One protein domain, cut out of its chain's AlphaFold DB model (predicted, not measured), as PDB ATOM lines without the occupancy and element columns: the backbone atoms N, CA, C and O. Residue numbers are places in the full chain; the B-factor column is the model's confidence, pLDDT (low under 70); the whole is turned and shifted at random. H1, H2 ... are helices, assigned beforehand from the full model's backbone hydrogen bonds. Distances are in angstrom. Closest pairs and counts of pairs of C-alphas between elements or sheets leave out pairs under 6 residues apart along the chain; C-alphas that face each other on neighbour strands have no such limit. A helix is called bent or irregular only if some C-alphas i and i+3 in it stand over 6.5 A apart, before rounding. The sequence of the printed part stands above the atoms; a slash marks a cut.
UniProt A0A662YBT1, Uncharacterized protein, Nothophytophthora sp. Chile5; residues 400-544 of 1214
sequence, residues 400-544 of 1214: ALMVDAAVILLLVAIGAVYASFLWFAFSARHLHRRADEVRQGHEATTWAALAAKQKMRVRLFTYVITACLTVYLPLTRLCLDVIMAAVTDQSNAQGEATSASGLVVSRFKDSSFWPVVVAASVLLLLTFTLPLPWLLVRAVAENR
ATOM      1  N   ALA A 400      16.388  17.994  22.967       61.88
ATOM      2  CA  ALA A 400      17.050  18.283  21.677       61.88
ATOM      3  C   ALA A 400      18.336  19.138  21.802       61.88
ATOM      4  O   ALA A 400      19.314  18.891  21.104       61.88
ATOM      5  N   LEU A 401      18.384  20.073  22.761       62.62
ATOM      6  CA  LEU A 401      19.581  20.884  23.053       62.62
ATOM      7  C   LEU A 401      20.779  20.051  23.547       62.62
ATOM      8  O   LEU A 401      21.926  20.439  23.339       62.62
ATOM      9  N   MET A 402      20.530  18.904  24.190       62.88
ATOM     10  CA  MET A 402      21.598  18.017  24.670       62.88
ATOM     11  C   MET A 402      22.262  17.256  23.520       62.88
ATOM     12  O   MET A 402      23.443  16.937  23.608       62.88
ATOM     13  N   VAL A 403      21.532  17.013  22.426       66.38
ATOM     14  CA  VAL A 403      22.065  16.366  21.220       66.38
ATOM     15  C   VAL A 403      23.015  17.309  20.476       66.38
ATOM     16  O   VAL A 403      24.117  16.898  20.123       66.38
ATOM     17  N   ASP A 404      22.651  18.586  20.310       68.44
ATOM     18  CA  ASP A 404      23.542  19.583  19.692       68.44
ATOM     19  C   ASP A 404      24.823  19.789  20.527       68.44
ATOM     20  O   ASP A 404      25.931  19.781  19.984       68.44
ATOM     21  N   ALA A 405      24.700  19.889  21.858       68.88
ATOM     22  CA  ALA A 405      25.854  19.984  22.755       68.88
ATOM     23  C   ALA A 405      26.769  18.749  22.662       68.88
ATOM     24  O   ALA A 405      27.995  18.870  22.673       68.88
ATOM     25  N   ALA A 406      26.180  17.563  22.523       67.25
ATOM     26  CA  ALA A 406      26.904  16.312  22.386       67.25
ATOM     27  C   ALA A 406      27.662  16.172  21.056       67.25
ATOM     28  O   ALA A 406      28.807  15.717  21.056       67.25
ATOM     29  N   VAL A 407      27.067  16.587  19.931       71.25
ATOM     30  CA  VAL A 407      27.745  16.608  18.620       71.25
ATOM     31  C   VAL A 407      28.935  17.565  18.648       71.25
ATOM     32  O   VAL A 407      30.016  17.218  18.174       71.25
ATOM     33  N   ILE A 408      28.767  18.750  19.246       76.25
ATOM     34  CA  ILE A 408      29.856  19.721  19.406       76.25
ATOM     35  C   ILE A 408      30.975  19.126  20.268       76.25
ATOM     36  O   ILE A 408      32.137  19.172  19.870       76.25
ATOM     37  N   LEU A 409      30.639  18.514  21.409       76.31
ATOM     38  CA  LEU A 409      31.619  17.866  22.284       76.31
ATOM     39  C   LEU A 409      32.388  16.752  21.556       76.31
ATOM     40  O   LEU A 409      33.606  16.651  21.704       76.31
ATOM     41  N   LEU A 410      31.699  15.954  20.736       75.50
ATOM     42  CA  LEU A 410      32.306  14.899  19.925       75.50
ATOM     43  C   LEU A 410      33.295  15.470  18.899       75.50
ATOM     44  O   LEU A 410      34.423  14.988  18.806       75.50
ATOM     45  N   LEU A 411      32.908  16.512  18.156       79.25
ATOM     46  CA  LEU A 411      33.784  17.162  17.176       79.25
ATOM     47  C   LEU A 411      34.999  17.823  17.844       79.25
ATOM     48  O   LEU A 411      36.112  17.711  17.329       79.25
ATOM     49  N   VAL A 412      34.813  18.446  19.012       82.88
ATOM     50  CA  VAL A 412      35.908  19.011  19.818       82.88
ATOM     51  C   VAL A 412      36.861  17.912  20.289       82.88
ATOM     52  O   VAL A 412      38.075  18.072  20.177       82.88
ATOM     53  N   ALA A 413      36.339  16.776  20.758       80.88
ATOM     54  CA  ALA A 413      37.158  15.641  21.174       80.88
ATOM     55  C   ALA A 413      37.969  15.057  20.004       80.88
ATOM     56  O   ALA A 413      39.171  14.827  20.146       80.88
ATOM     57  N   ILE A 414      37.352  14.880  18.828       83.00
ATOM     58  CA  ILE A 414      38.041  14.423  17.609       83.00
ATOM     59  C   ILE A 414      39.124  15.428  17.194       83.00
ATOM     60  O   ILE A 414      40.261  15.031  16.933       83.00
ATOM     61  N   GLY A 415      38.801  16.725  17.186       85.62
ATOM     62  CA  GLY A 415      39.749  17.794  16.874       85.62
ATOM     63  C   GLY A 415      40.943  17.815  17.830       85.62
ATOM     64  O   GLY A 415      42.085  17.914  17.381       85.62
ATOM     65  N   ALA A 416      40.706  17.636  19.132       87.12
ATOM     66  CA  ALA A 416      41.757  17.561  20.143       87.12
ATOM     67  C   ALA A 416      42.676  16.344  19.944       87.12
ATOM     68  O   ALA A 416      43.901  16.478  20.019       87.12
ATOM     69  N   VAL A 417      42.115  15.167  19.641       86.25
ATOM     70  CA  VAL A 417      42.897  13.951  19.349       86.25
ATOM     71  C   VAL A 417      43.719  14.124  18.073       86.25
ATOM     72  O   VAL A 417      44.902  13.787  18.062       86.25
ATOM     73  N   TYR A 418      43.138  14.695  17.015       89.94
ATOM     74  CA  TYR A 418      43.843  14.921  15.754       89.94
ATOM     75  C   TYR A 418      44.965  15.961  15.883       89.94
ATOM     76  O   TYR A 418      46.080  15.718  15.421       89.94
ATOM     77  N   ALA A 419      44.722  17.079  16.574       91.12
ATOM     78  CA  ALA A 419      45.756  18.073  16.864       91.12
ATOM     79  C   ALA A 419      46.907  17.466  17.684       91.12
ATOM     80  O   ALA A 419      48.082  17.685  17.376       91.12
ATOM     81  N   SER A 420      46.574  16.632  18.675       90.31
ATOM     82  CA  SER A 420      47.561  15.894  19.472       90.31
ATOM     83  C   SER A 420      48.366  14.907  18.623       90.31
ATOM     84  O   SER A 420      49.580  14.794  18.794       90.31
ATOM     85  N   PHE A 421      47.723  14.228  17.668       91.12
ATOM     86  CA  PHE A 421      48.392  13.343  16.716       91.12
ATOM     87  C   PHE A 421      49.334  14.098  15.772       91.12
ATOM     88  O   PHE A 421      50.450  13.643  15.552       91.12
ATOM     89  N   LEU A 422      48.931  15.247  15.222       91.44
ATOM     90  CA  LEU A 422      49.816  16.047  14.370       91.44
ATOM     91  C   LEU A 422      51.038  16.515  15.160       91.44
ATOM     92  O   LEU A 422      52.171  16.351  14.706       91.44
ATOM     93  N   TRP A 423      50.820  17.012  16.381       91.19
ATOM     94  CA  TRP A 423      51.910  17.355  17.288       91.19
ATOM     95  C   TRP A 423      52.845  16.163  17.529       91.19
ATOM     96  O   TRP A 423      54.065  16.324  17.439       91.19
ATOM     97  N   PHE A 424      52.291  14.967  17.757       89.12
ATOM     98  CA  PHE A 424      53.044  13.718  17.872       89.12
ATOM     99  C   PHE A 424      53.838  13.403  16.598       89.12
ATOM    100  O   PHE A 424      55.039  13.180  16.683       89.12
ATOM    101  N   ALA A 425      53.211  13.423  15.424       87.44
ATOM    102  CA  ALA A 425      53.821  13.028  14.157       87.44
ATOM    103  C   ALA A 425      54.986  13.944  13.746       87.44
ATOM    104  O   ALA A 425      55.981  13.460  13.206       87.44
ATOM    105  N   PHE A 426      54.888  15.247  14.022       86.75
ATOM    106  CA  PHE A 426      55.979  16.192  13.772       86.75
ATOM    107  C   PHE A 426      57.046  16.145  14.867       86.75
ATOM    108  O   PHE A 426      58.235  16.100  14.560       86.75
ATOM    109  N   SER A 427      56.644  16.087  16.140       80.44
ATOM    110  CA  SER A 427      57.596  16.086  17.255       80.44
ATOM    111  C   SER A 427      58.377  14.775  17.371       80.44
ATOM    112  O   SER A 427      59.559  14.812  17.698       80.44
ATOM    113  N   ALA A 428      57.749  13.627  17.101       73.00
ATOM    114  CA  ALA A 428      58.362  12.302  17.228       73.00
ATOM    115  C   ALA A 428      59.499  12.067  16.223       73.00
ATOM    116  O   ALA A 428      60.404  11.291  16.506       73.00
ATOM    117  N   ARG A 429      59.492  12.744  15.064       69.50
ATOM    118  CA  ARG A 429      60.553  12.605  14.044       69.50
ATOM    119  C   ARG A 429      61.941  12.986  14.556       69.50
ATOM    120  O   ARG A 429      62.925  12.464  14.039       69.50
ATOM    121  N   HIS A 430      61.985  13.876  15.543       66.69
ATOM    122  CA  HIS A 430      63.202  14.428  16.135       66.69
ATOM    123  C   HIS A 430      63.481  13.878  17.541       66.69
ATOM    124  O   HIS A 430      64.313  14.434  18.253       66.69
ATOM    125  N   LEU A 431      62.745  12.852  17.985       68.31
ATOM    126  CA  LEU A 431      62.984  12.227  19.284       68.31
ATOM    127  C   LEU A 431      64.057  11.136  19.190       68.31
ATOM    128  O   LEU A 431      64.310  10.586  18.121       68.31
ATOM    129  N   HIS A 432      64.653  10.858  20.348       66.56
ATOM    130  CA  HIS A 432      65.744   9.910  20.556       66.56
ATOM    131  C   HIS A 432      65.492   8.526  19.935       66.56
ATOM    132  O   HIS A 432      64.370   8.014  19.989       66.56
ATOM    133  N   ARG A 433      66.545   7.906  19.389       73.00
ATOM    134  CA  ARG A 433      66.538   6.539  18.840       73.00
ATOM    135  C   ARG A 433      67.662   5.718  19.457       73.00
ATOM    136  O   ARG A 433      68.760   6.220  19.659       73.00
ATOM    137  N   ARG A 434      67.432   4.420  19.664       68.44
ATOM    138  CA  ARG A 434      68.454   3.522  20.231       68.44
ATOM    139  C   ARG A 434      69.669   3.350  19.312       68.44
ATOM    140  O   ARG A 434      70.787   3.280  19.797       68.44
ATOM    141  N   ALA A 435      69.466   3.314  17.993       60.16
ATOM    142  CA  ALA A 435      70.570   3.247  17.028       60.16
ATOM    143  C   ALA A 435      71.511   4.462  17.125       60.16
ATOM    144  O   ALA A 435      72.712   4.327  16.899       60.16
ATOM    145  N   ASP A 436      70.981   5.622  17.524       70.88
ATOM    146  CA  ASP A 436      71.792   6.814  17.741       70.88
ATOM    147  C   ASP A 436      72.675   6.652  18.993       70.88
ATOM    148  O   ASP A 436      73.746   7.235  19.045       70.88
ATOM    149  N   GLU A 437      72.325   5.808  19.972       76.12
ATOM    150  CA  GLU A 437      73.153   5.624  21.178       76.12
ATOM    151  C   GLU A 437      74.547   5.072  20.862       76.12
ATOM    152  O   GLU A 437      75.532   5.536  21.434       76.12
ATOM    153  N   VAL A 438      74.647   4.133  19.917       78.88
ATOM    154  CA  VAL A 438      75.946   3.567  19.529       78.88
ATOM    155  C   VAL A 438      76.742   4.554  18.674       78.88
ATOM    156  O   VAL A 438      77.936   4.715  18.883       78.88
ATOM    157  N   ARG A 439      76.095   5.303  17.772       82.25
ATOM    158  CA  ARG A 439      76.795   6.321  16.966       82.25
ATOM    159  C   ARG A 439      77.264   7.518  17.791       82.25
ATOM    160  O   ARG A 439      78.358   8.036  17.584       82.25
ATOM    161  N   GLN A 440      76.426   7.982  18.713       83.62
ATOM    162  CA  GLN A 440      76.686   9.186  19.499       83.62
ATOM    163  C   GLN A 440      77.629   8.908  20.684       83.62
ATOM    164  O   GLN A 440      78.306   9.836  21.142       83.62
ATOM    165  N   GLY A 441      77.734   7.655  21.145       85.50
ATOM    166  CA  GLY A 441      78.632   7.240  22.224       85.50
ATOM    167  C   GLY A 441      78.307   7.949  23.541       85.50
ATOM    168  O   GLY A 441      77.151   8.020  23.955       85.50
ATOM    169  N   HIS A 442      79.313   8.541  24.192       85.00
ATOM    170  CA  HIS A 442      79.133   9.268  25.464       85.00
ATOM    171  C   HIS A 442      78.223  10.500  25.377       85.00
ATOM    172  O   HIS A 442      77.730  10.970  26.402       85.00
ATOM    173  N   GLU A 443      78.007  11.025  24.171       83.75
ATOM    174  CA  GLU A 443      77.150  12.187  23.910       83.75
ATOM    175  C   GLU A 443      75.705  11.783  23.571       83.75
ATOM    176  O   GLU A 443      74.875  12.649  23.290       83.75
ATOM    177  N   ALA A 444      75.393  10.480  23.605       81.44
ATOM    178  CA  ALA A 444      74.061   9.961  23.339       81.44
ATOM    179  C   ALA A 444      73.037  10.433  24.378       81.44
ATOM    180  O   ALA A 444      73.217  10.267  25.588       81.44
ATOM    181  N   THR A 445      71.898  10.956  23.923       76.38
ATOM    182  CA  THR A 445      70.819  11.375  24.826       76.38
ATOM    183  C   THR A 445      69.882  10.223  25.152       76.38
ATOM    184  O   THR A 445      68.844  10.091  24.526       76.38
ATOM    185  N   THR A 446      70.175   9.411  26.164       76.62
ATOM    186  CA  THR A 446      69.297   8.276  26.511       76.62
ATOM    187  C   THR A 446      67.854   8.696  26.840       76.62
ATOM    188  O   THR A 446      67.586   9.821  27.282       76.62
ATOM    189  N   TRP A 447      66.898   7.765  26.717       77.50
ATOM    190  CA  TRP A 447      65.509   8.006  27.146       77.50
ATOM    191  C   TRP A 447      65.407   8.423  28.615       77.50
ATOM    192  O   TRP A 447      64.564   9.251  28.953       77.50
ATOM    193  N   ALA A 448      66.292   7.913  29.474       71.44
ATOM    194  CA  ALA A 448      66.393   8.320  30.871       71.44
ATOM    195  C   ALA A 448      66.779   9.805  31.007       71.44
ATOM    196  O   ALA A 448      66.114  10.565  31.718       71.44
ATOM    197  N   ALA A 449      67.804  10.248  30.270       73.19
ATOM    198  CA  ALA A 449      68.237  11.645  30.252       73.19
ATOM    199  C   ALA A 449      67.151  12.573  29.675       73.19
ATOM    200  O   ALA A 449      66.867  13.640  30.229       73.19
ATOM    201  N   LEU A 450      66.477  12.146  28.605       76.25
ATOM    202  CA  LEU A 450      65.405  12.912  27.972       76.25
ATOM    203  C   LEU A 450      64.161  12.986  28.868       76.25
ATOM    204  O   LEU A 450      63.566  14.055  29.000       76.25
ATOM    205  N   ALA A 451      63.798  11.900  29.553       70.56
ATOM    206  CA  ALA A 451      62.715  11.889  30.534       70.56
ATOM    207  C   ALA A 451      63.034  12.750  31.765       70.56
ATOM    208  O   ALA A 451      62.127  13.371  32.323       70.56
ATOM    209  N   ALA A 452      64.305  12.841  32.167       69.81
ATOM    210  CA  ALA A 452      64.736  13.755  33.218       69.81
ATOM    211  C   ALA A 452      64.605  15.227  32.789       69.81
ATOM    212  O   ALA A 452      64.073  16.030  33.553       69.81
ATOM    213  N   LYS A 453      65.030  15.572  31.566       77.19
ATOM    214  CA  LYS A 453      65.002  16.951  31.042       77.19
ATOM    215  C   LYS A 453      63.606  17.407  30.599       77.19
ATOM    216  O   LYS A 453      63.241  18.562  30.783       77.19
ATOM    217  N   GLN A 454      62.815  16.515  30.000       79.19
ATOM    218  CA  GLN A 454      61.521  16.806  29.366       79.19
ATOM    219  C   GLN A 454      60.412  15.856  29.850       79.19
ATOM    220  O   GLN A 454      59.642  15.303  29.058       79.19
ATOM    221  N   LYS A 455      60.287  15.700  31.174       76.38
ATOM    222  CA  LYS A 455      59.358  14.762  31.835       76.38
ATOM    223  C   LYS A 455      57.920  14.835  31.315       76.38
ATOM    224  O   LYS A 455      57.324  13.805  31.007       76.38
ATOM    225  N   MET A 456      57.357  16.040  31.186       76.75
ATOM    226  CA  MET A 456      55.980  16.223  30.698       76.75
ATOM    227  C   MET A 456      55.820  15.850  29.226       76.75
ATOM    228  O   MET A 456      54.795  15.288  28.850       76.75
ATOM    229  N   ARG A 457      56.844  16.097  28.405       81.19
ATOM    230  CA  ARG A 457      56.805  15.794  26.974       81.19
ATOM    231  C   ARG A 457      56.778  14.285  26.740       81.19
ATOM    232  O   ARG A 457      55.882  13.805  26.055       81.19
ATOM    233  N   VAL A 458      57.690  13.536  27.368       78.69
ATOM    234  CA  VAL A 458      57.749  12.059  27.280       78.69
ATOM    235  C   VAL A 458      56.453  11.417  27.790       78.69
ATOM    236  O   VAL A 458      55.928  10.487  27.178       78.69
ATOM    237  N   ARG A 459      55.879  11.963  28.869       76.75
ATOM    238  CA  ARG A 459      54.570  11.528  29.384       76.75
ATOM    239  C   ARG A 459      53.448  11.762  28.373       76.75
ATOM    240  O   ARG A 459      52.670  10.849  28.111       76.75
ATOM    241  N   LEU A 460      53.388  12.956  27.781       81.81
ATOM    242  CA  LEU A 460      52.365  13.306  26.798       81.81
ATOM    243  C   LEU A 460      52.419  12.382  25.573       81.81
ATOM    244  O   LEU A 460      51.370  11.940  25.122       81.81
ATOM    245  N   PHE A 461      53.612  12.007  25.099       83.31
ATOM    246  CA  PHE A 461      53.772  11.037  24.007       83.31
ATOM    247  C   PHE A 461      53.040   9.718  24.274       83.31
ATOM    248  O   PHE A 461      52.290   9.250  23.421       83.31
ATOM    249  N   THR A 462      53.204   9.155  25.472       80.00
ATOM    250  CA  THR A 462      52.521   7.911  25.854       80.00
ATOM    251  C   THR A 462      51.002   8.089  25.825       80.00
ATOM    252  O   THR A 462      50.295   7.274  25.235       80.00
ATOM    253  N   TYR A 463      50.492   9.165  26.435       81.44
ATOM    254  CA  TYR A 463      49.051   9.417  26.497       81.44
ATOM    255  C   TYR A 463      48.439   9.623  25.115       81.44
ATOM    256  O   TYR A 463      47.373   9.077  24.835       81.44
ATOM    257  N   VAL A 464      49.129  10.357  24.241       86.31
ATOM    258  CA  VAL A 464      48.685  10.577  22.864       86.31
ATOM    259  C   VAL A 464      48.648   9.260  22.096       86.31
ATOM    260  O   VAL A 464      47.635   8.980  21.467       86.31
ATOM    261  N   ILE A 465      49.673   8.404  22.203       85.62
ATOM    262  CA  ILE A 465      49.669   7.080  21.560       85.62
ATOM    263  C   ILE A 465      48.461   6.254  22.028       85.62
ATOM    264  O   ILE A 465      47.701   5.760  21.194       85.62
ATOM    265  N   THR A 466      48.231   6.138  23.340       81.94
ATOM    266  CA  THR A 466      47.102   5.364  23.887       81.94
ATOM    267  C   THR A 466      45.744   5.934  23.461       81.94
ATOM    268  O   THR A 466      44.832   5.173  23.121       81.94
ATOM    269  N   ALA A 467      45.600   7.263  23.427       82.38
ATOM    270  CA  ALA A 467      44.389   7.930  22.953       82.38
ATOM    271  C   ALA A 467      44.153   7.679  21.454       82.38
ATOM    272  O   ALA A 467      43.055   7.274  21.070       82.38
ATOM    273  N   CYS A 468      45.188   7.825  20.617       87.62
ATOM    274  CA  CYS A 468      45.120   7.542  19.185       87.62
ATOM    275  C   CYS A 468      44.731   6.084  18.914       87.62
ATOM    276  O   CYS A 468      43.853   5.848  18.091       87.62
ATOM    277  N   LEU A 469      45.316   5.116  19.632       85.56
ATOM    278  CA  LEU A 469      44.964   3.693  19.510       85.56
ATOM    279  C   LEU A 469      43.506   3.411  19.899       85.56
ATOM    280  O   LEU A 469      42.846   2.590  19.266       85.56
ATOM    281  N   THR A 470      42.996   4.096  20.926       81.38
ATOM    282  CA  THR A 470      41.621   3.915  21.415       81.38
ATOM    283  C   THR A 470      40.597   4.472  20.425       81.38
ATOM    284  O   THR A 470      39.602   3.808  20.137       81.38
ATOM    285  N   VAL A 471      40.862   5.658  19.868       83.56
ATOM    286  CA  VAL A 471      39.955   6.374  18.953       83.56
ATOM    287  C   VAL A 471      40.102   5.919  17.495       83.56
ATOM    288  O   VAL A 471      39.209   6.187  16.694       83.56
ATOM    289  N   TYR A 472      41.168   5.184  17.150       87.81
ATOM    290  CA  TYR A 472      41.480   4.762  15.780       87.81
ATOM    291  C   TYR A 472      40.279   4.162  15.041       87.81
ATOM    292  O   TYR A 472      39.823   4.728  14.053       87.81
ATOM    293  N   LEU A 473      39.723   3.050  15.538       84.88
ATOM    294  CA  LEU A 473      38.633   2.358  14.846       84.88
ATOM    295  C   LEU A 473      37.325   3.174  14.803       84.88
ATOM    296  O   LEU A 473      36.765   3.293  13.711       84.88
ATOM    297  N   PRO A 474      36.828   3.753  15.920       79.06
ATOM    298  CA  PRO A 474      35.631   4.596  15.884       79.06
ATOM    299  C   PRO A 474      35.741   5.763  14.895       79.06
ATOM    300  O   PRO A 474      34.802   6.016  14.141       79.06
ATOM    301  N   LEU A 475      36.893   6.441  14.858       83.94
ATOM    302  CA  LEU A 475      37.113   7.591  13.984       83.94
ATOM    303  C   LEU A 475      37.259   7.183  12.516       83.94
ATOM    304  O   LEU A 475      36.620   7.782  11.655       83.94
ATOM    305  N   THR A 476      38.041   6.141  12.221       87.69
ATOM    306  CA  THR A 476      38.171   5.613  10.855       87.69
ATOM    307  C   THR A 476      36.812   5.204  10.295       87.69
ATOM    308  O   THR A 476      36.488   5.555   9.162       87.69
ATOM    309  N   ARG A 477      35.988   4.512  11.091       82.69
ATOM    310  CA  ARG A 477      34.634   4.134  10.682       82.69
ATOM    311  C   ARG A 477      33.757   5.356  10.414       82.69
ATOM    312  O   ARG A 477      33.111   5.399   9.375       82.69
ATOM    313  N   LEU A 478      33.762   6.344  11.313       81.69
ATOM    314  CA  LEU A 478      33.008   7.588  11.138       81.69
ATOM    315  C   LEU A 478      33.363   8.279   9.813       81.69
ATOM    316  O   LEU A 478      32.465   8.649   9.062       81.69
ATOM    317  N   CYS A 479      34.658   8.417   9.504       86.31
ATOM    318  CA  CYS A 479      35.112   9.031   8.256       86.31
ATOM    319  C   CYS A 479      34.664   8.237   7.021       86.31
ATOM    320  O   CYS A 479      34.217   8.835   6.044       86.31
ATOM    321  N   LEU A 480      34.759   6.903   7.062       85.62
ATOM    322  CA  LEU A 480      34.301   6.044   5.967       85.62
ATOM    323  C   LEU A 480      32.782   6.156   5.757       85.62
ATOM    324  O   LEU A 480      32.346   6.297   4.618       85.62
ATOM    325  N   ASP A 481      31.985   6.145   6.831       80.38
ATOM    326  CA  ASP A 481      30.520   6.241   6.753       80.38
ATOM    327  C   ASP A 481      30.075   7.594   6.160       80.38
ATOM    328  O   ASP A 481      29.177   7.637   5.320       80.38
ATOM    329  N   VAL A 482      30.728   8.700   6.545       84.19
ATOM    330  CA  VAL A 482      30.462  10.043   5.989       84.19
ATOM    331  C   VAL A 482      30.771  10.098   4.491       84.19
ATOM    332  O   VAL A 482      29.972  10.623   3.717       84.19
ATOM    333  N   ILE A 483      31.911   9.541   4.068       85.81
ATOM    334  CA  ILE A 483      32.296   9.498   2.650       85.81
ATOM    335  C   ILE A 483      31.301   8.650   1.859       85.81
ATOM    336  O   ILE A 483      30.840   9.079   0.803       85.81
ATOM    337  N   MET A 484      30.917   7.481   2.377       81.12
ATOM    338  CA  MET A 484      29.929   6.633   1.715       81.12
ATOM    339  C   MET A 484      28.576   7.330   1.586       81.12
ATOM    340  O   MET A 484      27.997   7.300   0.506       81.12
ATOM    341  N   ALA A 485      28.106   8.022   2.629       79.12
ATOM    342  CA  ALA A 485      26.859   8.784   2.585       79.12
ATOM    343  C   ALA A 485      26.874   9.924   1.548       79.12
ATOM    344  O   ALA A 485      25.814  10.286   1.034       79.12
ATOM    345  N   ALA A 486      28.050  10.481   1.239       82.25
ATOM    346  CA  ALA A 486      28.224  11.480   0.187       82.25
ATOM    347  C   ALA A 486      28.232  10.867  -1.225       82.25
ATOM    348  O   ALA A 486      27.811  11.521  -2.172       82.25
ATOM    349  N   VAL A 487      28.701   9.622  -1.369       80.44
ATOM    350  CA  VAL A 487      28.793   8.917  -2.660       80.44
ATOM    351  C   VAL A 487      27.463   8.281  -3.077       80.44
ATOM    352  O   VAL A 487      27.184   8.188  -4.269       80.44
ATOM    353  N   THR A 488      26.646   7.809  -2.130       71.94
ATOM    354  CA  THR A 488      25.493   6.931  -2.423       71.94
ATOM    355  C   THR A 488      24.137   7.622  -2.520       71.94
ATOM    356  O   THR A 488      23.148   6.943  -2.779       71.94
ATOM    357  N   ASP A 489      24.070   8.937  -2.307       58.41
ATOM    358  CA  ASP A 489      22.856   9.765  -2.412       58.41
ATOM    359  C   ASP A 489      21.596   9.164  -1.734       58.41
ATOM    360  O   ASP A 489      20.461   9.371  -2.156       58.41
ATOM    361  N   GLN A 490      21.768   8.383  -0.655       52.69
ATOM    362  CA  GLN A 490      20.644   7.722   0.021       52.69
ATOM    363  C   GLN A 490      19.766   8.741   0.761       52.69
ATOM    364  O   GLN A 490      20.146   9.263   1.811       52.69
ATOM    365  N   SER A 491      18.576   9.005   0.227       39.38
ATOM    366  CA  SER A 491      17.566   9.928   0.760       39.38
ATOM    367  C   SER A 491      16.711   9.366   1.907       39.38
ATOM    368  O   SER A 491      15.928  10.107   2.490       39.38
ATOM    369  N   ASN A 492      16.875   8.095   2.298       38.31
ATOM    370  CA  ASN A 492      16.033   7.452   3.312       38.31
ATOM    371  C   ASN A 492      16.843   6.944   4.512       38.31
ATOM    372  O   ASN A 492      17.206   5.774   4.584       38.31
ATOM    373  N   ALA A 493      17.071   7.819   5.490       37.34
ATOM    374  CA  ALA A 493      17.467   7.426   6.841       37.34
ATOM    375  C   ALA A 493      16.674   8.234   7.886       37.34
ATOM    376  O   ALA A 493      17.241   8.894   8.746       37.34
ATOM    377  N   GLN A 494      15.340   8.187   7.808       32.09
ATOM    378  CA  GLN A 494      14.422   8.660   8.861       32.09
ATOM    379  C   GLN A 494      14.219   7.597   9.963       32.09
ATOM    380  O   GLN A 494      13.116   7.405  10.462       32.09
ATOM    381  N   GLY A 495      15.281   6.871  10.323       39.47
ATOM    382  CA  GLY A 495      15.305   5.977  11.483       39.47
ATOM    383  C   GLY A 495      16.041   6.636  12.648       39.47
ATOM    384  O   GLY A 495      16.950   7.435  12.419       39.47
ATOM    385  N   GLU A 496      15.668   6.310  13.890       39.19
ATOM    386  CA  GLU A 496      16.379   6.769  15.092       39.19
ATOM    387  C   GLU A 496      17.892   6.537  14.950       39.19
ATOM    388  O   GLU A 496      18.362   5.420  14.708       39.19
ATOM    389  N   ALA A 497      18.676   7.613  15.063       39.53
ATOM    390  CA  ALA A 497      20.122   7.558  14.909       39.53
ATOM    391  C   ALA A 497      20.739   6.749  16.064       39.53
ATOM    392  O   ALA A 497      20.894   7.250  17.172       39.53
ATOM    393  N   THR A 498      21.103   5.493  15.809       46.47
ATOM    394  CA  THR A 498      21.729   4.584  16.794       46.47
ATOM    395  C   THR A 498      23.262   4.541  16.696       46.47
ATOM    396  O   THR A 498      23.903   3.690  17.307       46.47
ATOM    397  N   SER A 499      23.883   5.422  15.896       53.88
ATOM    398  CA  SER A 499      25.342   5.464  15.695       53.88
ATOM    399  C   SER A 499      25.870   6.878  15.411       53.88
ATOM    400  O   SER A 499      25.128   7.750  14.957       53.88
ATOM    401  N   ALA A 500      27.167   7.109  15.662       56.50
ATOM    402  CA  ALA A 500      27.806   8.431  15.550       56.50
ATOM    403  C   ALA A 500      27.812   8.964  14.119       56.50
ATOM    404  O   ALA A 500      27.589  10.153  13.899       56.50
ATOM    405  N   SER A 501      27.998   8.076  13.144       63.00
ATOM    406  CA  SER A 501      27.848   8.400  11.731       63.00
ATOM    407  C   SER A 501      26.408   8.759  11.385       63.00
ATOM    408  O   SER A 501      26.191   9.771  10.728       63.00
ATOM    409  N   GLY A 502      25.420   8.023  11.902       63.81
ATOM    410  CA  GLY A 502      24.002   8.352  11.727       63.81
ATOM    411  C   GLY A 502      23.628   9.740  12.258       63.81
ATOM    412  O   GLY A 502      22.861  10.447  11.613       63.81
ATOM    413  N   LEU A 503      24.206  10.159  13.389       65.56
ATOM    414  CA  LEU A 503      23.963  11.478  13.985       65.56
ATOM    415  C   LEU A 503      24.613  12.622  13.188       65.56
ATOM    416  O   LEU A 503      24.003  13.668  12.988       65.56
ATOM    417  N   VAL A 504      25.849  12.432  12.713       70.62
ATOM    418  CA  VAL A 504      26.549  13.433  11.887       70.62
ATOM    419  C   VAL A 504      25.886  13.557  10.514       70.62
ATOM    420  O   VAL A 504      25.650  14.669  10.046       70.62
ATOM    421  N   VAL A 505      25.538  12.432   9.887       73.31
ATOM    422  CA  VAL A 505      24.863  12.416   8.584       73.31
ATOM    423  C   VAL A 505      23.477  13.049   8.695       73.31
ATOM    424  O   VAL A 505      23.186  13.964   7.933       73.31
ATOM    425  N   SER A 506      22.647  12.661   9.669       70.50
ATOM    426  CA  SER A 506      21.299  13.237   9.816       70.50
ATOM    427  C   SER A 506      21.314  14.740  10.105       70.50
ATOM    428  O   SER A 506      20.413  15.458   9.679       70.50
ATOM    429  N   ARG A 507      22.343  15.238  10.803       72.88
ATOM    430  CA  ARG A 507      22.444  16.651  11.184       72.88
ATOM    431  C   ARG A 507      23.011  17.550  10.090       72.88
ATOM    432  O   ARG A 507      22.572  18.696   9.976       72.88
ATOM    433  N   PHE A 508      24.023  17.076   9.359       77.81
ATOM    434  CA  PHE A 508      24.815  17.913   8.456       77.81
ATOM    435  C   PHE A 508      24.563  17.661   6.973       77.81
ATOM    436  O   PHE A 508      24.939  18.531   6.190       77.81
ATOM    437  N   LYS A 509      23.937  16.543   6.576       77.06
ATOM    438  CA  LYS A 509      23.742  16.187   5.159       77.06
ATOM    439  C   LYS A 509      23.010  17.268   4.361       77.06
ATOM    440  O   LYS A 509      23.461  17.616   3.277       77.06
ATOM    441  N   ASP A 510      21.972  17.863   4.942       78.75
ATOM    442  CA  ASP A 510      21.175  18.916   4.295       78.75
ATOM    443  C   ASP A 510      21.694  20.340   4.587       78.75
ATOM    444  O   ASP A 510      21.061  21.337   4.240       78.75
ATOM    445  N   SER A 511      22.846  20.468   5.258       80.69
ATOM    446  CA  SER A 511      23.433  21.758   5.632       80.69
ATOM    447  C   SER A 511      24.466  22.242   4.612       80.69
ATOM    448  O   SER A 511      25.180  21.445   4.003       80.69
ATOM    449  N   SER A 512      24.669  23.561   4.523       84.19
ATOM    450  CA  SER A 512      25.726  24.162   3.688       84.19
ATOM    451  C   SER A 512      27.150  23.711   4.058       84.19
ATOM    452  O   SER A 512      28.081  23.919   3.283       84.19
ATOM    453  N   PHE A 513      27.340  23.095   5.231       81.56
ATOM    454  CA  PHE A 513      28.633  22.615   5.722       81.56
ATOM    455  C   PHE A 513      28.962  21.173   5.298       81.56
ATOM    456  O   PHE A 513      30.079  20.720   5.547       81.56
ATOM    457  N   TRP A 514      28.049  20.450   4.635       86.25
ATOM    458  CA  TRP A 514      28.265  19.055   4.226       86.25
ATOM    459  C   TRP A 514      29.564  18.821   3.426       86.25
ATOM    460  O   TRP A 514      30.334  17.936   3.812       86.25
ATOM    461  N   PRO A 515      29.913  19.634   2.401       88.06
ATOM    462  CA  PRO A 515      31.160  19.441   1.655       88.06
ATOM    463  C   PRO A 515      32.411  19.576   2.532       88.06
ATOM    464  O   PRO A 515      33.400  18.878   2.315       88.06
ATOM    465  N   VAL A 516      32.360  20.437   3.554       87.75
ATOM    466  CA  VAL A 516      33.463  20.640   4.505       87.75
ATOM    467  C   VAL A 516      33.648  19.404   5.384       87.75
ATOM    468  O   VAL A 516      34.777  18.969   5.595       87.75
ATOM    469  N   VAL A 517      32.554  18.798   5.854       86.00
ATOM    470  CA  VAL A 517      32.585  17.567   6.666       86.00
ATOM    471  C   VAL A 517      33.122  16.379   5.856       86.00
ATOM    472  O   VAL A 517      33.932  15.595   6.363       86.00
ATOM    473  N   VAL A 518      32.745  16.274   4.576       88.06
ATOM    474  CA  VAL A 518      33.274  15.254   3.653       88.06
ATOM    475  C   VAL A 518      34.769  15.469   3.397       88.06
ATOM    476  O   VAL A 518      35.557  14.536   3.560       88.06
ATOM    477  N   ALA A 519      35.191  16.697   3.077       89.38
ATOM    478  CA  ALA A 519      36.601  17.028   2.864       89.38
ATOM    479  C   ALA A 519      37.457  16.765   4.118       89.38
ATOM    480  O   ALA A 519      38.539  16.185   4.021       89.38
ATOM    481  N   ALA A 520      36.952  17.120   5.305       89.06
ATOM    482  CA  ALA A 520      37.612  16.837   6.577       89.06
ATOM    483  C   ALA A 520      37.757  15.327   6.833       89.06
ATOM    484  O   ALA A 520      38.796  14.884   7.320       89.06
ATOM    485  N   SER A 521      36.758  14.524   6.455       89.69
ATOM    486  CA  SER A 521      36.807  13.062   6.583       89.69
ATOM    487  C   SER A 521      37.866  12.436   5.670       89.69
ATOM    488  O   SER A 521      38.626  11.575   6.115       89.69
ATOM    489  N   VAL A 522      37.982  12.905   4.421       92.12
ATOM    490  CA  VAL A 522      39.048  12.478   3.494       92.12
ATOM    491  C   VAL A 522      40.425  12.865   4.035       92.12
ATOM    492  O   VAL A 522      41.335  12.033   4.053       92.12
ATOM    493  N   LEU A 523      40.569  14.099   4.530       92.62
ATOM    494  CA  LEU A 523      41.813  14.571   5.131       92.62
ATOM    495  C   LEU A 523      42.228  13.676   6.305       92.62
ATOM    496  O   LEU A 523      43.353  13.190   6.314       92.62
ATOM    497  N   LEU A 524      41.317  13.390   7.243       91.44
ATOM    498  CA  LEU A 524      41.573  12.518   8.394       91.44
ATOM    499  C   LEU A 524      41.977  11.088   7.993       91.44
ATOM    500  O   LEU A 524      42.836  10.484   8.642       91.44
ATOM    501  N   LEU A 525      41.419  10.521   6.920       91.31
ATOM    502  CA  LEU A 525      41.863   9.208   6.437       91.31
ATOM    503  C   LEU A 525      43.312   9.248   5.928       91.31
ATOM    504  O   LEU A 525      44.116   8.388   6.299       91.31
ATOM    505  N   LEU A 526      43.656  10.263   5.129       92.31
ATOM    506  CA  LEU A 526      44.984  10.406   4.529       92.31
ATOM    507  C   LEU A 526      46.067  10.788   5.543       92.31
ATOM    508  O   LEU A 526      47.205  10.345   5.405       92.31
ATOM    509  N   THR A 527      45.736  11.593   6.555       91.81
ATOM    510  CA  THR A 527      46.725  12.127   7.502       91.81
ATOM    511  C   THR A 527      46.787  11.365   8.822       91.81
ATOM    512  O   THR A 527      47.870  11.273   9.391       91.81
ATOM    513  N   PHE A 528      45.681  10.787   9.304       92.31
ATOM    514  CA  PHE A 528      45.635  10.043  10.570       92.31
ATOM    515  C   PHE A 528      45.541   8.526  10.358       92.31
ATOM    516  O   PHE A 528      46.374   7.785  10.879       92.31
ATOM    517  N   THR A 529      44.574   8.045   9.569       91.38
ATOM    518  CA  THR A 529      44.279   6.598   9.487       91.38
ATOM    519  C   THR A 529      45.398   5.788   8.822       91.38
ATOM    520  O   THR A 529      45.782   4.743   9.352       91.38
ATOM    521  N   LEU A 530      45.925   6.253   7.683       90.75
ATOM    522  CA  LEU A 530      47.006   5.571   6.955       90.75
ATOM    523  C   LEU A 530      48.401   5.791   7.576       90.75
ATOM    524  O   LEU A 530      49.148   4.817   7.693       90.75
ATOM    525  N   PRO A 531      48.784   7.010   8.012       92.00
ATOM    526  CA  PRO A 531      50.138   7.244   8.515       92.00
ATOM    527  C   PRO A 531      50.377   6.725   9.933       92.00
ATOM    528  O   PRO A 531      51.517   6.388  10.257       92.00
ATOM    529  N   LEU A 532      49.344   6.643  10.787       91.69
ATOM    530  CA  LEU A 532      49.515   6.198  12.174       91.69
ATOM    531  C   LEU A 532      50.138   4.788  12.263       91.69
ATOM    532  O   LEU A 532      51.165   4.671  12.931       91.69
ATOM    533  N   PRO A 533      49.629   3.735  11.581       92.56
ATOM    534  CA  PRO A 533      50.277   2.422  11.582       92.56
ATOM    535  C   PRO A 533      51.750   2.472  11.163       92.56
ATOM    536  O   PRO A 533      52.596   1.894  11.841       92.56
ATOM    537  N   TRP A 534      52.082   3.210  10.098       90.12
ATOM    538  CA  TRP A 534      53.460   3.331   9.611       90.12
ATOM    539  C   TRP A 534      54.390   3.990  10.643       90.12
ATOM    540  O   TRP A 534      55.480   3.478  10.911       90.12
ATOM    541  N   LEU A 535      53.941   5.077  11.282       90.31
ATOM    542  CA  LEU A 535      54.687   5.741  12.354       90.31
ATOM    543  C   LEU A 535      54.919   4.808  13.548       90.31
ATOM    544  O   LEU A 535      56.009   4.812  14.119       90.31
ATOM    545  N   LEU A 536      53.927   3.990  13.910       90.38
ATOM    546  CA  LEU A 536      54.052   3.030  15.007       90.38
ATOM    547  C   LEU A 536      55.003   1.875  14.663       90.38
ATOM    548  O   LEU A 536      55.809   1.512  15.516       90.38
ATOM    549  N   VAL A 537      54.987   1.335  13.433       90.88
ATOM    550  CA  VAL A 537      55.982   0.327  12.998       90.88
ATOM    551  C   VAL A 537      57.391   0.889  13.132       90.88
ATOM    552  O   VAL A 537      58.263   0.244  13.712       90.88
ATOM    553  N   ARG A 538      57.607   2.110  12.636       88.38
ATOM    554  CA  ARG A 538      58.903   2.777  12.732       88.38
ATOM    555  C   ARG A 538      59.329   2.979  14.189       88.38
ATOM    556  O   ARG A 538      60.448   2.623  14.544       88.38
ATOM    557  N   ALA A 539      58.427   3.464  15.042       87.75
ATOM    558  CA  ALA A 539      58.709   3.683  16.459       87.75
ATOM    559  C   ALA A 539      59.071   2.386  17.204       87.75
ATOM    560  O   ALA A 539      59.992   2.393  18.020       87.75
ATOM    561  N   VAL A 540      58.391   1.270  16.904       89.19
ATOM    562  CA  VAL A 540      58.716  -0.053  17.465       89.19
ATOM    563  C   VAL A 540      60.078  -0.536  16.960       89.19
ATOM    564  O   VAL A 540      60.889  -0.995  17.760       89.19
ATOM    565  N   ALA A 541      60.354  -0.411  15.659       86.75
ATOM    566  CA  ALA A 541      61.614  -0.856  15.064       86.75
ATOM    567  C   ALA A 541      62.835  -0.114  15.631       86.75
ATOM    568  O   ALA A 541      63.858  -0.742  15.880       86.75
ATOM    569  N   GLU A 542      62.715   1.196  15.865       84.19
ATOM    570  CA  GLU A 542      63.814   2.052  16.335       84.19
ATOM    571  C   GLU A 542      64.079   1.955  17.854       84.19
ATOM    572  O   GLU A 542      65.136   2.396  18.307       84.19
ATOM    573  N   ASN A 543      63.144   1.410  18.652       86.12
ATOM    574  CA  ASN A 543      63.223   1.460  20.124       86.12
ATOM    575  C   ASN A 543      63.151   0.111  20.849       86.12
ATOM    576  O   ASN A 543      63.527   0.061  22.022       86.12
ATOM    577  N   ARG A 544      62.663  -0.962  20.209       86.62
ATOM    578  CA  ARG A 544      62.604  -2.285  20.851       86.62
ATOM    579  C   ARG A 544      64.015  -2.794  21.186       86.62
ATOM    580  O   ARG A 544      64.947  -2.515  20.427       86.62
TER     581      ARG A 544
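This is residues 400 to 544 of the 1214 residues of an uncharacterized protein of Nothophytophthora sp. Chile5 (UniProt A0A662YBT1). This is a long, loose rod of helices: H1 runs along much of its length and is crossed by the first arm of the bent helix H4, while H6 and H7 follow one another along the rod, the same way as H1. H2 and H3 lie at one end, where residues 438 to 443 of H2 stick out; H5 and the loop of residues 488 to 499 lie towards the other, where H1 begins. The printed part has 145 residues with seven named helices, H1 to H7 in order, and no named strand; the class is all helix. It is loose, with a radius of gyration of the C-alphas of 19.8 A and spans of 66 by 30 by 23 A.

H1, residues 400 to 430, begins at C-alpha 400 (17.050, 18.283, 21.677) and is 46.6 A long. H2, residues 434 to 443, 12.8 A, is irregular: C-alphas 439 and 442 are 9.3 A apart. H3 is residues 447 to 453, 9.8 A. H4, residues 455 to 487, was assigned as one helix by its hydrogen bonds but is bent: C-alphas 470 and 473 are 7.4 A apart. Its arms are H4a, residues 455 to 470, 23.3 A, and H4b, residues 473 to 487, 21.1 A, at a steep tilt of 52 degrees. H5 is residues 500 to 508, 12.2 A; H6 is residues 514 to 529, 21.0 A. H7, residues 531 to 543, 18.4 A, ends at C-alpha 543 (63.223, 1.460, 20.124).

H4 is the hub, touching four other helices. Residues 417 to 424 of H1 touch H4a at a steep tilt of 56 degrees, opposite ways; the closest C-alphas, of Ser 420 and Val 464, are 6.4 A apart. H2 and H7 only just touch, only at their ends, with 3 pairs of C-alphas within 8 A; the closest, of Arg 434 and Asn 543, are 5.6 A apart. H3 and H4a only just touch, only at the corner, with 3 such pairs; the closest, of Ala 451 and Val 458, are 5.9 A apart. H4b touches H5, closest at the C-alphas of Leu 478 and Ser 501, 5.3 A. H4b touches H6 at a steep tilt of 41 degrees, opposite ways; the closest C-alphas, of Cys 479 and Ser 521, are 4.7 A apart. H6 and H7 meet only through their link. In H3, H4a, H4b, H5, H6 and H7 every O i to N i+4 pair is within hydrogen-bond range; in H1 25 of 27 are, and in H2 2 of 6, beside 3 of 7 O i to N i+3 pairs.

The two C-alphas farthest apart, of His 442 and Asn 492, are 66.9 A apart. The printed part has no cut. The link from H4 to H5 is long, with 12 residues. The mean pLDDT of the printed part is 78.1; residues 400 to 406, 429 to 432, 434 to 435, 452 and 489 to 503 are under 70.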